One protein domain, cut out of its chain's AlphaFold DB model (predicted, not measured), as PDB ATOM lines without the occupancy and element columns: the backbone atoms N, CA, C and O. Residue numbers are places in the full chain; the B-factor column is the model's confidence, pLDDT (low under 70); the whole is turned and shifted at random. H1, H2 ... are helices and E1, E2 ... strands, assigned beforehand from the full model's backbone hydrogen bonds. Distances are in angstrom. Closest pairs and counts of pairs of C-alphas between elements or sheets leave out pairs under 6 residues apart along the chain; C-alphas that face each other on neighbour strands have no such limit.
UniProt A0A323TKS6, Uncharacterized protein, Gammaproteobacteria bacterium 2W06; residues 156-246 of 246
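Overview. This is residues 156 to 246 of the 246 residues of an uncharacterized protein of Gammaproteobacteria bacterium 2W06 (UniProt A0A323TKS6). What does one see first? A small body of helices is gathered round H5: H4 folds back beside it, H2 crosses it, H3 stands at the end away from H6, and a tiny two-strand sheet packs on H5 with E1. H6 turns off at a corner and makes an arm whose residues 240 to 246 stick out, and the short H1 sits near H4, H5 and H6. What makes it up? The printed part has 91 residues with six named helices and two named strands, in the order H1 E1 H2 H3 E2 H4 H5 H6; it is mostly helix, and E1 and E2 are antiparallel. It is compact, with a radius of gyration of the C-alphas of 13.7 A, yet elongated, spanning 45 by 23 by 20 A.

Arrangement. Where does the first helix stand? H1, residues 157 to 162, is close to but not clearly touching H4, residues 202 to 211; their closest C-alphas, Ile 161 and Asp 203, are 7.1 A apart. What joins the strands? E1, residues 168 to 170, is antiparallel to E2, residues 199 to 201, at 154 degrees, with N 169 and O 200 within hydrogen-bond range at 2.8 A. What surrounds the hub? H5, residues 215 to 227, touches H2, residues 171 to 176, about perpendicular at 90 degrees, with C-alphas 174 and 220 closest at 4.5 A. H4 and H5 form a helical hairpin, opposite ways at a shallow tilt of 15 degrees; H5 touches H4 with residues 217 to 221 alone, and C-alphas 209 and 217 are closest at 6.5 A. The closest C-alphas of E1 and H5, Val 169 and Ala 224, are 5.4 A apart. What of the other helices? H3, residues 181 to 191, only just touches H2, with 3 pairs of C-alphas within 8 A, Ala 174 and Ile 184 closest at 7.2 A. H6, residues 229 to 245, and H5 only just touch, with 3 such pairs and only at the corner, C-alphas 226 and 232 closest at 6.3 A. In H1 to H6 every O i to N i+4 pair is within hydrogen-bond range.

Along the chain. Where does the first element begin? H1 begins at C-alpha 157, (155.039, 126.452, 153.615). How long are the longer helices? H3 measures 15.5 A, H4 14.3 A, H5 18.3 A and H6 24.7 A, ending at C-alpha 245, (138.165, 113.455, 154.091).

Size, cuts and confidence. How large is it? The two C-alphas farthest apart, Tyr 182 and Ala 245, are 46.1 A apart. Are there cuts or weak places? The printed part has no cut and no long link; its mean pLDDT is 91.1, and residue 246 is under 70.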
ATOM      1  N   ASP A 156     154.799 121.599 154.100       81.00
ATOM      2  CA  ASP A 156     155.267 122.643 153.203       81.00
ATOM      3  C   ASP A 156     154.714 124.024 153.612       81.00
ATOM      4  O   ASP A 156     153.678 124.162 154.257       81.00
ATOM      5  N   LEU A 157     155.468 125.083 153.303       81.62
ATOM      6  CA  LEU A 157     155.039 126.452 153.615       81.62
ATOM      7  C   LEU A 157     153.795 126.922 152.837       81.62
ATOM      8  O   LEU A 157     153.017 127.652 153.445       81.62
ATOM      9  N   PRO A 158     153.584 126.568 151.549       84.44
ATOM     10  CA  PRO A 158     152.413 127.017 150.798       84.44
ATOM     11  C   PRO A 158     151.083 126.751 151.510       84.44
ATOM     12  O   PRO A 158     150.321 127.692 151.718       84.44
ATOM     13  N   GLY A 159     150.831 125.509 151.945       81.25
ATOM     14  CA  GLY A 159     149.559 125.158 152.585       81.25
ATOM     15  C   GLY A 159     149.345 125.884 153.917       81.25
ATOM     16  O   GLY A 159     148.231 126.297 154.241       81.25
ATOM     17  N   LEU A 160     150.427 126.111 154.666       83.62
ATOM     18  CA  LEU A 160     150.395 126.832 155.941       83.62
ATOM     19  C   LEU A 160     150.082 128.324 155.769       83.62
ATOM     20  O   LEU A 160     149.436 128.916 156.630       83.62
ATOM     21  N   ILE A 161     150.544 128.925 154.674       85.81
ATOM     22  CA  ILE A 161     150.339 130.347 154.379       85.81
ATOM     23  C   ILE A 161     148.912 130.595 153.897       85.81
ATOM     24  O   ILE A 161     148.251 131.494 154.408       85.81
ATOM     25  N   GLU A 162     148.391 129.745 153.007       85.69
ATOM     26  CA  GLU A 162     146.990 129.823 152.568       85.69
ATOM     27  C   GLU A 162     145.996 129.710 153.732       85.69
ATOM     28  O   GLU A 162     144.911 130.286 153.694       85.69
ATOM     29  N   ALA A 163     146.345 128.944 154.765       83.81
ATOM     30  CA  ALA A 163     145.525 128.783 155.959       83.81
ATOM     31  C   ALA A 163     145.570 129.997 156.909       83.81
ATOM     32  O   ALA A 163     144.829 130.017 157.889       83.81
ATOM     33  N   ALA A 164     146.428 130.991 156.646       86.12
ATOM     34  CA  ALA A 164     146.682 132.115 157.541       86.12
ATOM     35  C   ALA A 164     146.903 133.460 156.801       86.12
ATOM     36  O   ALA A 164     147.942 134.101 156.999       86.12
ATOM     37  N   PRO A 165     145.930 133.931 155.993       83.19
ATOM     38  CA  PRO A 165     146.108 135.082 155.099       83.19
ATOM     39  C   PRO A 165     146.312 136.421 155.830       83.19
ATOM     40  O   PRO A 165     146.965 137.321 155.314       83.19
ATOM     41  N   ASP A 166     145.799 136.556 157.057       88.88
ATOM     42  CA  ASP A 166     145.802 137.827 157.799       88.88
ATOM     43  C   ASP A 166     147.053 138.033 158.679       88.88
ATOM     44  O   ASP A 166     147.091 138.923 159.536       88.88
ATOM     45  N   ILE A 167     148.086 137.194 158.538       94.12
ATOM     46  CA  ILE A 167     149.305 137.310 159.345       94.12
ATOM     47  C   ILE A 167     150.242 138.377 158.782       94.12
ATOM     48  O   ILE A 167     150.548 138.408 157.593       94.12
ATOM     49  N   THR A 168     150.821 139.170 159.683       96.06
ATOM     50  CA  THR A 168     152.022 139.964 159.406       96.06
ATOM     51  C   THR A 168     153.266 139.320 160.013       96.06
ATOM     52  O   THR A 168     153.244 138.829 161.152       96.06
ATOM     53  N   VAL A 169     154.369 139.349 159.264       96.75
ATOM     54  CA  VAL A 169     155.711 138.990 159.735       96.75
ATOM     55  C   VAL A 169     156.438 140.272 160.115       96.75
ATOM     56  O   VAL A 169     156.538 141.210 159.326       96.75
ATOM     57  N   ARG A 170     156.954 140.319 161.341       97.81
ATOM     58  CA  ARG A 170     157.634 141.487 161.904       97.81
ATOM     59  C   ARG A 170     159.140 141.308 161.847       97.81
ATOM     60  O   ARG A 170     159.648 140.206 162.043       97.81
ATOM     61  N   VAL A 171     159.875 142.413 161.769       97.19
ATOM     62  CA  VAL A 171     161.331 142.425 162.020       97.19
ATOM     63  C   VAL A 171     161.657 141.789 163.380       97.19
ATOM     64  O   VAL A 171     162.652 141.081 163.535       97.19
ATOM     65  N   GLN A 172     160.783 141.987 164.371       97.25
ATOM     66  CA  GLN A 172     160.933 141.384 165.692       97.25
ATOM     67  C   GLN A 172     160.842 139.850 165.671       97.25
ATOM     68  O   GLN A 172     161.485 139.217 166.506       97.25
ATOM     69  N   ASP A 173     160.105 139.255 164.727       97.06
ATOM     70  CA  ASP A 173     160.020 137.798 164.583       97.06
ATOM     71  C   ASP A 173     161.391 137.236 164.150       97.06
ATOM     72  O   ASP A 173     161.876 136.274 164.743       97.06
ATOM     73  N   ALA A 174     162.091 137.909 163.225       95.50
ATOM     74  CA  ALA A 174     163.457 137.544 162.825       95.50
ATOM     75  C   ALA A 174     164.478 137.701 163.971       95.50
ATOM     76  O   ALA A 174     165.336 136.842 164.194       95.50
ATOM     77  N   ARG A 175     164.361 138.777 164.764       96.88
ATOM     78  CA  ARG A 175     165.193 138.971 165.967       96.88
ATOM     79  C   ARG A 175     164.952 137.878 167.005       96.88
ATOM     80  O   ARG A 175     165.906 137.370 167.589       96.88
ATOM     81  N   ALA A 176     163.693 137.501 167.225       95.38
ATOM     82  CA  ALA A 176     163.321 136.448 168.167       95.38
ATOM     83  C   ALA A 176     163.881 135.075 167.760       95.38
ATOM     84  O   ALA A 176     164.129 134.238 168.626       95.38
ATOM     85  N   THR A 177     164.137 134.863 166.466       94.06
ATOM     86  CA  THR A 177     164.787 133.654 165.940       94.06
ATOM     87  C   THR A 177     166.314 133.738 165.868       94.06
ATOM     88  O   THR A 177     166.947 132.795 165.404       94.06
ATOM     89  N   GLY A 178     166.923 134.828 166.349       93.62
ATOM     90  CA  GLY A 178     168.378 134.972 166.456       93.62
ATOM     91  C   GLY A 178     169.067 135.615 165.249       93.62
ATOM     92  O   GLY A 178     170.296 135.640 165.201       93.62
ATOM     93  N   SER A 179     168.317 136.161 164.289       95.12
ATOM     94  CA  SER A 179     168.899 136.898 163.166       95.12
ATOM     95  C   SER A 179     169.541 138.201 163.643       95.12
ATOM     96  O   SER A 179     168.963 138.945 164.439       95.12
ATOM     97  N   CYS A 180     170.743 138.501 163.148       96.69
ATOM     98  CA  CYS A 180     171.415 139.756 163.465       96.69
ATOM     99  C   CYS A 180     170.811 140.931 162.679       96.69
ATOM    100  O   CYS A 180     170.304 140.771 161.570       96.69
ATOM    101  N   GLU A 181     170.915 142.134 163.242       97.44
ATOM    102  CA  GLU A 181     170.322 143.360 162.688       97.44
ATOM    103  C   GLU A 181     170.770 143.653 161.244       97.44
ATOM    104  O   GLU A 181     169.951 143.970 160.381       97.44
ATOM    105  N   TYR A 182     172.066 143.486 160.964       97.06
ATOM    106  CA  TYR A 182     172.615 143.658 159.620       97.06
ATOM    107  C   TYR A 182     172.030 142.644 158.627       97.06
ATOM    108  O   TYR A 182     171.661 143.019 157.516       97.06
ATOM    109  N   GLY A 183     171.914 141.374 159.027       96.75
ATOM    110  CA  GLY A 183     171.375 140.311 158.176       96.75
ATOM    111  C   GLY A 183     169.923 140.570 157.783       96.75
ATOM    112  O   GLY A 183     169.584 140.452 156.608       96.75
ATOM    113  N   ILE A 184     169.094 141.016 158.733       97.38
ATOM    114  CA  ILE A 184     167.691 141.360 158.466       97.38
ATOM    115  C   ILE A 184     167.613 142.505 157.450       97.38
ATOM    116  O   ILE A 184     166.958 142.365 156.420       97.38
ATOM    117  N   ARG A 185     168.333 143.612 157.688       97.94
ATOM    118  CA  ARG A 185     168.356 144.772 156.779       97.94
ATOM    119  C   ARG A 185     168.854 144.402 155.384       97.94
ATOM    120  O   ARG A 185     168.252 144.801 154.391       97.94
ATOM    121  N   SER A 186     169.936 143.624 155.309       97.25
ATOM    122  CA  SER A 186     170.514 143.175 154.042       97.25
ATOM    123  C   SER A 186     169.540 142.307 153.249       97.25
ATOM    124  O   SER A 186     169.460 142.448 152.030       97.25
ATOM    125  N   TRP A 187     168.812 141.410 153.918       97.81
ATOM    126  CA  TRP A 187     167.832 140.557 153.256       97.81
ATOM    127  C   TRP A 187     166.600 141.350 152.816       97.81
ATOM    128  O   TRP A 187     166.223 141.245 151.655       97.81
ATOM    129  N   CYS A 188     166.036 142.207 153.678       97.56
ATOM    130  CA  CYS A 188     164.916 143.085 153.318       97.56
ATOM    131  C   CYS A 188     165.245 143.943 152.089       97.56
ATOM    132  O   CYS A 188     164.461 143.982 151.146       97.56
ATOM    133  N   HIS A 189     166.439 144.549 152.049       97.00
ATOM    134  CA  HIS A 189     166.898 145.323 150.894       97.00
ATOM    135  C   HIS A 189     166.971 144.477 149.613       97.00
ATOM    136  O   HIS A 189     166.507 144.912 148.564       97.00
ATOM    137  N   ALA A 190     167.544 143.269 149.681       96.00
ATOM    138  CA  ALA A 190     167.632 142.374 148.524       96.00
ATOM    139  C   ALA A 190     166.253 141.892 148.045       96.00
ATOM    140  O   ALA A 190     166.026 141.786 146.846       96.00
ATOM    141  N   ALA A 191     165.342 141.638 148.983       96.12
ATOM    142  CA  ALA A 191     163.986 141.167 148.737       96.12
ATOM    143  C   ALA A 191     162.990 142.273 148.342       96.12
ATOM    144  O   ALA A 191     161.845 141.963 148.021       96.12
ATOM    145  N   GLY A 192     163.394 143.547 148.387       96.12
ATOM    146  CA  GLY A 192     162.512 144.684 148.112       96.12
ATOM    147  C   GLY A 192     161.469 144.955 149.203       96.12
ATOM    148  O   GLY A 192     160.453 145.585 148.923       96.12
ATOM    149  N   LEU A 193     161.701 144.487 150.433       96.81
ATOM    150  CA  LEU A 193     160.835 144.736 151.587       96.81
ATOM    151  C   LEU A 193     161.307 145.973 152.359       96.81
ATOM    152  O   LEU A 193     162.504 146.142 152.604       96.81
ATOM    153  N   ASP A 194     160.365 146.811 152.793       96.88
ATOM    154  CA  ASP A 194     160.676 147.976 153.620       96.88
ATOM    155  C   ASP A 194     160.981 147.551 155.063       96.88
ATOM    156  O   ASP A 194     160.096 147.208 155.846       96.88
ATOM    157  N   TYR A 195     162.264 147.580 155.417       96.50
ATOM    158  CA  TYR A 195     162.715 147.300 156.774       96.50
ATOM    159  C   TYR A 195     162.157 148.309 157.795       96.50
ATOM    160  O   TYR A 195     161.831 147.926 158.921       96.50
ATOM    161  N   GLU A 196     162.055 149.591 157.430       97.19
ATOM    162  CA  GLU A 196     161.676 150.666 158.357       97.19
ATOM    163  C   GLU A 196     160.168 150.662 158.660       97.19
ATOM    164  O   GLU A 196     159.759 151.115 159.729       97.19
ATOM    165  N   ALA A 197     159.346 150.055 157.791       96.38
ATOM    166  CA  ALA A 197     157.947 149.741 158.093       96.38
ATOM    167  C   ALA A 197     157.800 148.762 159.278       96.38
ATOM    168  O   ALA A 197     156.765 148.732 159.942       96.38
ATOM    169  N   GLY A 198     158.837 147.967 159.571       96.38
ATOM    170  CA  GLY A 198     158.919 147.083 160.738       96.38
ATOM    171  C   GLY A 198     158.114 145.780 160.639       96.38
ATOM    172  O   GLY A 198     158.372 144.849 161.412       96.38
ATOM    173  N   GLU A 199     157.186 145.677 159.690       97.44
ATOM    174  CA  GLU A 199     156.411 144.475 159.382       97.44
ATOM    175  C   GLU A 199     155.916 144.462 157.930       97.44
ATOM    176  O   GLU A 199     155.838 145.503 157.283       97.44
ATOM    177  N   ALA A 200     155.581 143.275 157.425       96.88
ATOM    178  CA  ALA A 200     154.987 143.077 156.105       96.88
ATOM    179  C   ALA A 200     153.985 141.903 156.124       96.88
ATOM    180  O   ALA A 200     154.098 141.026 156.993       96.88
ATOM    181  N   PRO A 201     153.004 141.861 155.201       96.12
ATOM    182  CA  PRO A 201     152.099 140.722 155.050       96.12
ATOM    183  C   PRO A 201     152.853 139.406 154.825       96.12
ATOM    184  O   PRO A 201     153.891 139.374 154.163       96.12
ATOM    185  N   LEU A 202     152.328 138.306 155.369       95.31
ATOM    186  CA  LEU A 202     152.942 136.982 155.255       95.31
ATOM    187  C   LEU A 202     153.142 136.555 153.794       95.31
ATOM    188  O   LEU A 202     154.203 136.023 153.465       95.31
ATOM    189  N   ASP A 203     152.170 136.838 152.927       94.56
ATOM    190  CA  ASP A 203     152.237 136.523 151.496       94.56
ATOM    191  C   ASP A 203     153.398 137.241 150.801       94.56
ATOM    192  O   ASP A 203     154.157 136.613 150.056       94.56
ATOM    193  N   ASP A 204     153.596 138.525 151.105       95.69
ATOM    194  CA  ASP A 204     154.684 139.330 150.546       95.69
ATOM    195  C   ASP A 204     156.046 138.806 151.014       95.69
ATOM    196  O   ASP A 204     156.967 138.618 150.214       95.69
ATOM    197  N   VAL A 205     156.171 138.489 152.307       96.25
ATOM    198  CA  VAL A 205     157.406 137.931 152.880       96.25
ATOM    199  C   VAL A 205     157.700 136.537 152.329       96.25
ATOM    200  O   VAL A 205     158.861 136.200 152.083       96.25
ATOM    201  N   TYR A 206     156.677 135.724 152.079       95.38
ATOM    202  CA  TYR A 206     156.854 134.416 151.462       95.38
ATOM    203  C   TYR A 206     157.222 134.503 149.979       95.38
ATOM    204  O   TYR A 206     158.092 133.761 149.514       95.38
ATOM    205  N   ALA A 207     156.609 135.419 149.226       94.81
ATOM    206  CA  ALA A 207     156.993 135.695 147.846       94.81
ATOM    207  C   ALA A 207     158.464 136.137 147.765       94.81
ATOM    208  O   ALA A 207     159.231 135.575 146.978       94.81
ATOM    209  N   ALA A 208     158.877 137.045 148.653       96.50
ATOM    210  CA  ALA A 208     160.266 137.453 148.840       96.50
ATOM    211  C   ALA A 208     161.190 136.274 149.189       96.50
ATOM    212  O   ALA A 208     162.252 136.125 148.586       96.50
ATOM    213  N   TYR A 209     160.785 135.396 150.110       96.25
ATOM    214  CA  TYR A 209     161.546 134.195 150.468       96.25
ATOM    215  C   TYR A 209     161.730 133.239 149.283       96.25
ATOM    216  O   TYR A 209     162.813 132.685 149.115       96.25
ATOM    217  N   LYS A 210     160.715 133.061 148.428       95.31
ATOM    218  CA  LYS A 210     160.848 132.240 147.213       95.31
ATOM    219  C   LYS A 210     161.870 132.822 146.233       95.31
ATOM    220  O   LYS A 210     162.608 132.058 145.617       95.31
ATOM    221  N   ALA A 211     161.917 134.146 146.093       95.75
ATOM    222  CA  ALA A 211     162.877 134.829 145.225       95.75
ATOM    223  C   ALA A 211     164.298 134.855 145.819       95.75
ATOM    224  O   ALA A 211     165.277 134.684 145.094       95.75
ATOM    225  N   HIS A 212     164.410 135.017 147.142       94.81
ATOM    226  CA  HIS A 212     165.671 135.113 147.880       94.81
ATOM    227  C   HIS A 212     165.683 134.169 149.098       94.81
ATOM    228  O   HIS A 212     165.547 134.632 150.240       94.81
ATOM    229  N   PRO A 213     165.857 132.848 148.890       93.75
ATOM    230  CA  PRO A 213     165.770 131.874 149.972       93.75
ATOM    231  C   PRO A 213     166.872 132.069 151.011       93.75
ATOM    232  O   PRO A 213     168.062 132.008 150.704       93.75
ATOM    233  N   MET A 214     166.465 132.252 152.265       93.25
ATOM    234  CA  MET A 214     167.363 132.362 153.412       93.25
ATOM    235  C   MET A 214     166.765 131.600 154.609       93.25
ATOM    236  O   MET A 214     165.577 131.791 154.901       93.25
ATOM    237  N   PRO A 215     167.525 130.728 155.301       92.12
ATOM    238  CA  PRO A 215     167.020 129.969 156.450       92.12
ATOM    239  C   PRO A 215     166.386 130.853 157.532       92.12
ATOM    240  O   PRO A 215     165.327 130.528 158.061       92.12
ATOM    241  N   GLU A 216     166.987 132.004 157.806       93.19
ATOM    242  CA  GLU A 216     166.529 132.997 158.775       93.19
ATOM    243  C   GLU A 216     165.155 133.577 158.416       93.19
ATOM    244  O   GLU A 216     164.298 133.715 159.288       93.19
ATOM    245  N   ALA A 217     164.900 133.844 157.131       93.69
ATOM    246  CA  ALA A 217     163.596 134.311 156.661       93.69
ATOM    247  C   ALA A 217     162.516 133.231 156.836       93.69
ATOM    248  O   ALA A 217     161.411 133.524 157.295       93.69
ATOM    249  N   ARG A 218     162.853 131.958 156.569       93.62
ATOM    250  CA  ARG A 218     161.959 130.827 156.871       93.62
ATOM    251  C   ARG A 218     161.650 130.751 158.366       93.62
ATOM    252  O   ARG A 218     160.496 130.555 158.737       93.62
ATOM    253  N   LEU A 219     162.655 130.900 159.227       93.12
ATOM    254  CA  LEU A 219     162.452 130.874 160.676       93.12
ATOM    255  C   LEU A 219     161.554 132.024 161.146       93.12
ATOM    256  O   LEU A 219     160.665 131.779 161.961       93.12
ATOM    257  N   ALA A 220     161.717 133.229 160.594       95.62
ATOM    258  CA  ALA A 220     160.853 134.371 160.890       95.62
ATOM    259  C   ALA A 220     159.388 134.113 160.488       95.62
ATOM    260  O   ALA A 220     158.486 134.371 161.284       95.62
ATOM    261  N   ILE A 221     159.147 133.524 159.307       94.31
ATOM    262  CA  ILE A 221     157.809 133.098 158.854       94.31
ATOM    263  C   ILE A 221     157.193 132.099 159.843       94.31
ATOM    264  O   ILE A 221     156.083 132.303 160.339       94.31
ATOM    265  N   LEU A 222     157.927 131.035 160.185       92.69
ATOM    266  CA  LEU A 222     157.451 130.018 161.127       92.69
ATOM    267  C   LEU A 222     157.206 130.606 162.524       92.69
ATOM    268  O   LEU A 222     156.282 130.190 163.221       92.69
ATOM    269  N   HIS A 223     158.012 131.577 162.954       93.62
ATOM    270  CA  HIS A 223     157.812 132.271 164.222       93.62
ATOM    271  C   HIS A 223     156.551 133.145 164.209       93.62
ATOM    272  O   HIS A 223     155.774 133.096 165.164       93.62
ATOM    273  N   ALA A 224     156.297 133.880 163.123       94.38
ATOM    274  CA  ALA A 224     155.079 134.673 162.959       94.38
ATOM    275  C   ALA A 224     153.814 133.796 162.983       94.38
ATOM    276  O   ALA A 224     152.829 134.154 163.635       94.38
ATOM    277  N   LEU A 225     153.861 132.614 162.357       91.69
ATOM    278  CA  LEU A 225     152.785 131.617 162.413       91.69
ATOM    279  C   LEU A 225     152.543 131.123 163.850       91.69
ATOM    280  O   LEU A 225     151.408 131.148 164.323       91.69
ATOM    281  N   ARG A 226     153.604 130.778 164.599       89.44
ATOM    282  CA  ARG A 226     153.493 130.380 166.023       89.44
ATOM    283  C   ARG A 226     152.950 131.490 166.921       89.44
ATOM    284  O   ARG A 226     152.211 131.217 167.867       89.44
ATOM    285  N   ARG A 227     153.330 132.745 166.660       91.62
ATOM    286  CA  ARG A 227     152.907 133.911 167.452       91.62
ATOM    287  C   ARG A 227     151.396 134.145 167.361       91.62
ATOM    288  O   ARG A 227     150.791 134.603 168.334       91.62
ATOM    289  N   ASN A 228     150.778 133.826 166.226       88.50
ATOM    290  CA  ASN A 228     149.360 134.070 165.977       88.50
ATOM    291  C   ASN A 228     148.506 132.850 166.344       88.50
ATOM    292  O   ASN A 228     148.249 131.973 165.528       88.50
ATOM    293  N   ARG A 229     148.006 132.816 167.588       79.94
ATOM    294  CA  ARG A 229     147.210 131.687 168.113       79.94
ATOM    295  C   ARG A 229     145.949 131.370 167.302       79.94
ATOM    296  O   ARG A 229     145.574 130.206 167.219       79.94
ATOM    297  N   SER A 230     145.284 132.384 166.745       83.56
ATOM    298  CA  SER A 230     144.099 132.203 165.895       83.56
ATOM    299  C   SER A 230     144.449 131.476 164.600       83.56
ATOM    300  O   SER A 230     143.809 130.484 164.274       83.56
ATOM    301  N   ALA A 231     145.510 131.911 163.923       83.81
ATOM    302  CA  ALA A 231     145.999 131.265 162.714       83.81
ATOM    303  C   ALA A 231     146.529 129.855 162.994       83.81
ATOM    304  O   ALA A 231     146.211 128.920 162.271       83.81
ATOM    305  N   GLY A 232     147.254 129.669 164.100       84.00
ATOM    306  CA  GLY A 232     147.676 128.345 164.549       84.00
ATOM    307  C   GLY A 232     146.504 127.375 164.728       84.00
ATOM    308  O   GLY A 232     146.603 126.213 164.349       84.00
ATOM    309  N   ARG A 233     145.371 127.858 165.253       84.31
ATOM    310  CA  ARG A 233     144.140 127.067 165.361       84.31
ATOM    311  C   ARG A 233     143.536 126.754 163.988       84.31
ATOM    312  O   ARG A 233     143.220 125.598 163.751       84.31
ATOM    313  N   GLN A 234     143.435 127.738 163.094       85.62
ATOM    314  CA  GLN A 234     142.917 127.548 161.729       85.62
ATOM    315  C   GLN A 234     143.738 126.526 160.931       85.62
ATOM    316  O   GLN A 234     143.174 125.662 160.266       85.62
ATOM    317  N   ILE A 235     145.068 126.588 161.043       86.00
ATOM    318  CA  ILE A 235     145.998 125.636 160.423       86.00
ATOM    319  C   ILE A 235     145.726 124.208 160.915       86.00
ATOM    320  O   ILE A 235     145.623 123.289 160.105       86.00
ATOM    321  N   VAL A 236     145.577 124.022 162.231       86.00
ATOM    322  CA  VAL A 236     145.277 122.707 162.819       86.00
ATOM    323  C   VAL A 236     143.890 122.211 162.392       86.00
ATOM    324  O   VAL A 236     143.763 121.061 161.987       86.00
ATOM    325  N   GLU A 237     142.869 123.072 162.423       86.19
ATOM    326  CA  GLU A 237     141.495 122.731 162.021       86.19
ATOM    327  C   GLU A 237     141.406 122.310 160.546       86.19
ATOM    328  O   GLU A 237     140.736 121.329 160.225       86.19
ATOM    329  N   ARG A 238     142.110 123.014 159.648       85.19
ATOM    330  CA  ARG A 238     142.169 122.659 158.224       85.19
ATOM    331  C   ARG A 238     142.854 121.308 158.013       85.19
ATOM    332  O   ARG A 238     142.307 120.469 157.302       85.19
ATOM    333  N   ALA A 239     143.995 121.076 158.664       83.50
ATOM    334  CA  ALA A 239     144.722 119.810 158.563       83.50
ATOM    335  C   ALA A 239     143.897 118.615 159.080       83.50
ATOM    336  O   ALA A 239     143.875 117.558 158.449       83.50
ATOM    337  N   ASP A 240     143.172 118.784 160.192       82.62
ATOM    338  CA  ASP A 240     142.271 117.752 160.721       82.62
ATOM    339  C   ASP A 240     141.099 117.464 159.765       82.62
ATOM    340  O   ASP A 240     140.720 116.304 159.585       82.62
ATOM    341  N   GLY A 241     140.532 118.500 159.135       81.31
ATOM    342  CA  GLY A 241     139.455 118.351 158.155       81.31
ATOM    343  C   GLY A 241     139.893 117.614 156.886       81.31
ATOM    344  O   GLY A 241     139.170 116.750 156.394       81.31
ATOM    345  N   GLU A 242     141.093 117.908 156.385       81.50
ATOM    346  CA  GLU A 242     141.679 117.222 155.227       81.50
ATOM    347  C   GLU A 242     141.979 115.743 155.539       81.50
ATOM    348  O   GLU A 242     141.687 114.875 154.718       81.50
ATOM    349  N   ALA A 243     142.468 115.431 156.746       76.06
ATOM    350  CA  ALA A 243     142.732 114.056 157.177       76.06
ATOM    351  C   ALA A 243     141.463 113.204 157.367       76.06
ATOM    352  O   ALA A 243     141.520 111.989 157.211       76.06
ATOM    353  N   GLN A 244     140.321 113.813 157.707       72.50
ATOM    354  CA  GLN A 244     139.034 113.109 157.828       72.50
ATOM    355  C   GLN A 244     138.356 112.841 156.476       72.50
ATOM    356  O   GLN A 244     137.474 111.986 156.398       72.50
ATOM    357  N   ALA A 245     138.727 113.586 155.433       70.31
ATOM    358  CA  ALA A 245     138.165 113.455 154.091       70.31
ATOM    359  C   ALA A 245     138.935 112.472 153.185       70.31
ATOM    360  O   ALA A 245     138.426 112.124 152.116       70.31
ATOM    361  N   ALA A 246     140.141 112.062 153.592       61.66
ATOM    362  CA  ALA A 246     141.027 111.136 152.880       61.66
ATOM    363  C   ALA A 246     140.825 109.678 153.325       61.66
ATOM    364  O   ALA A 246     140.917 108.790 152.445       61.66
TER     365      ALA A 246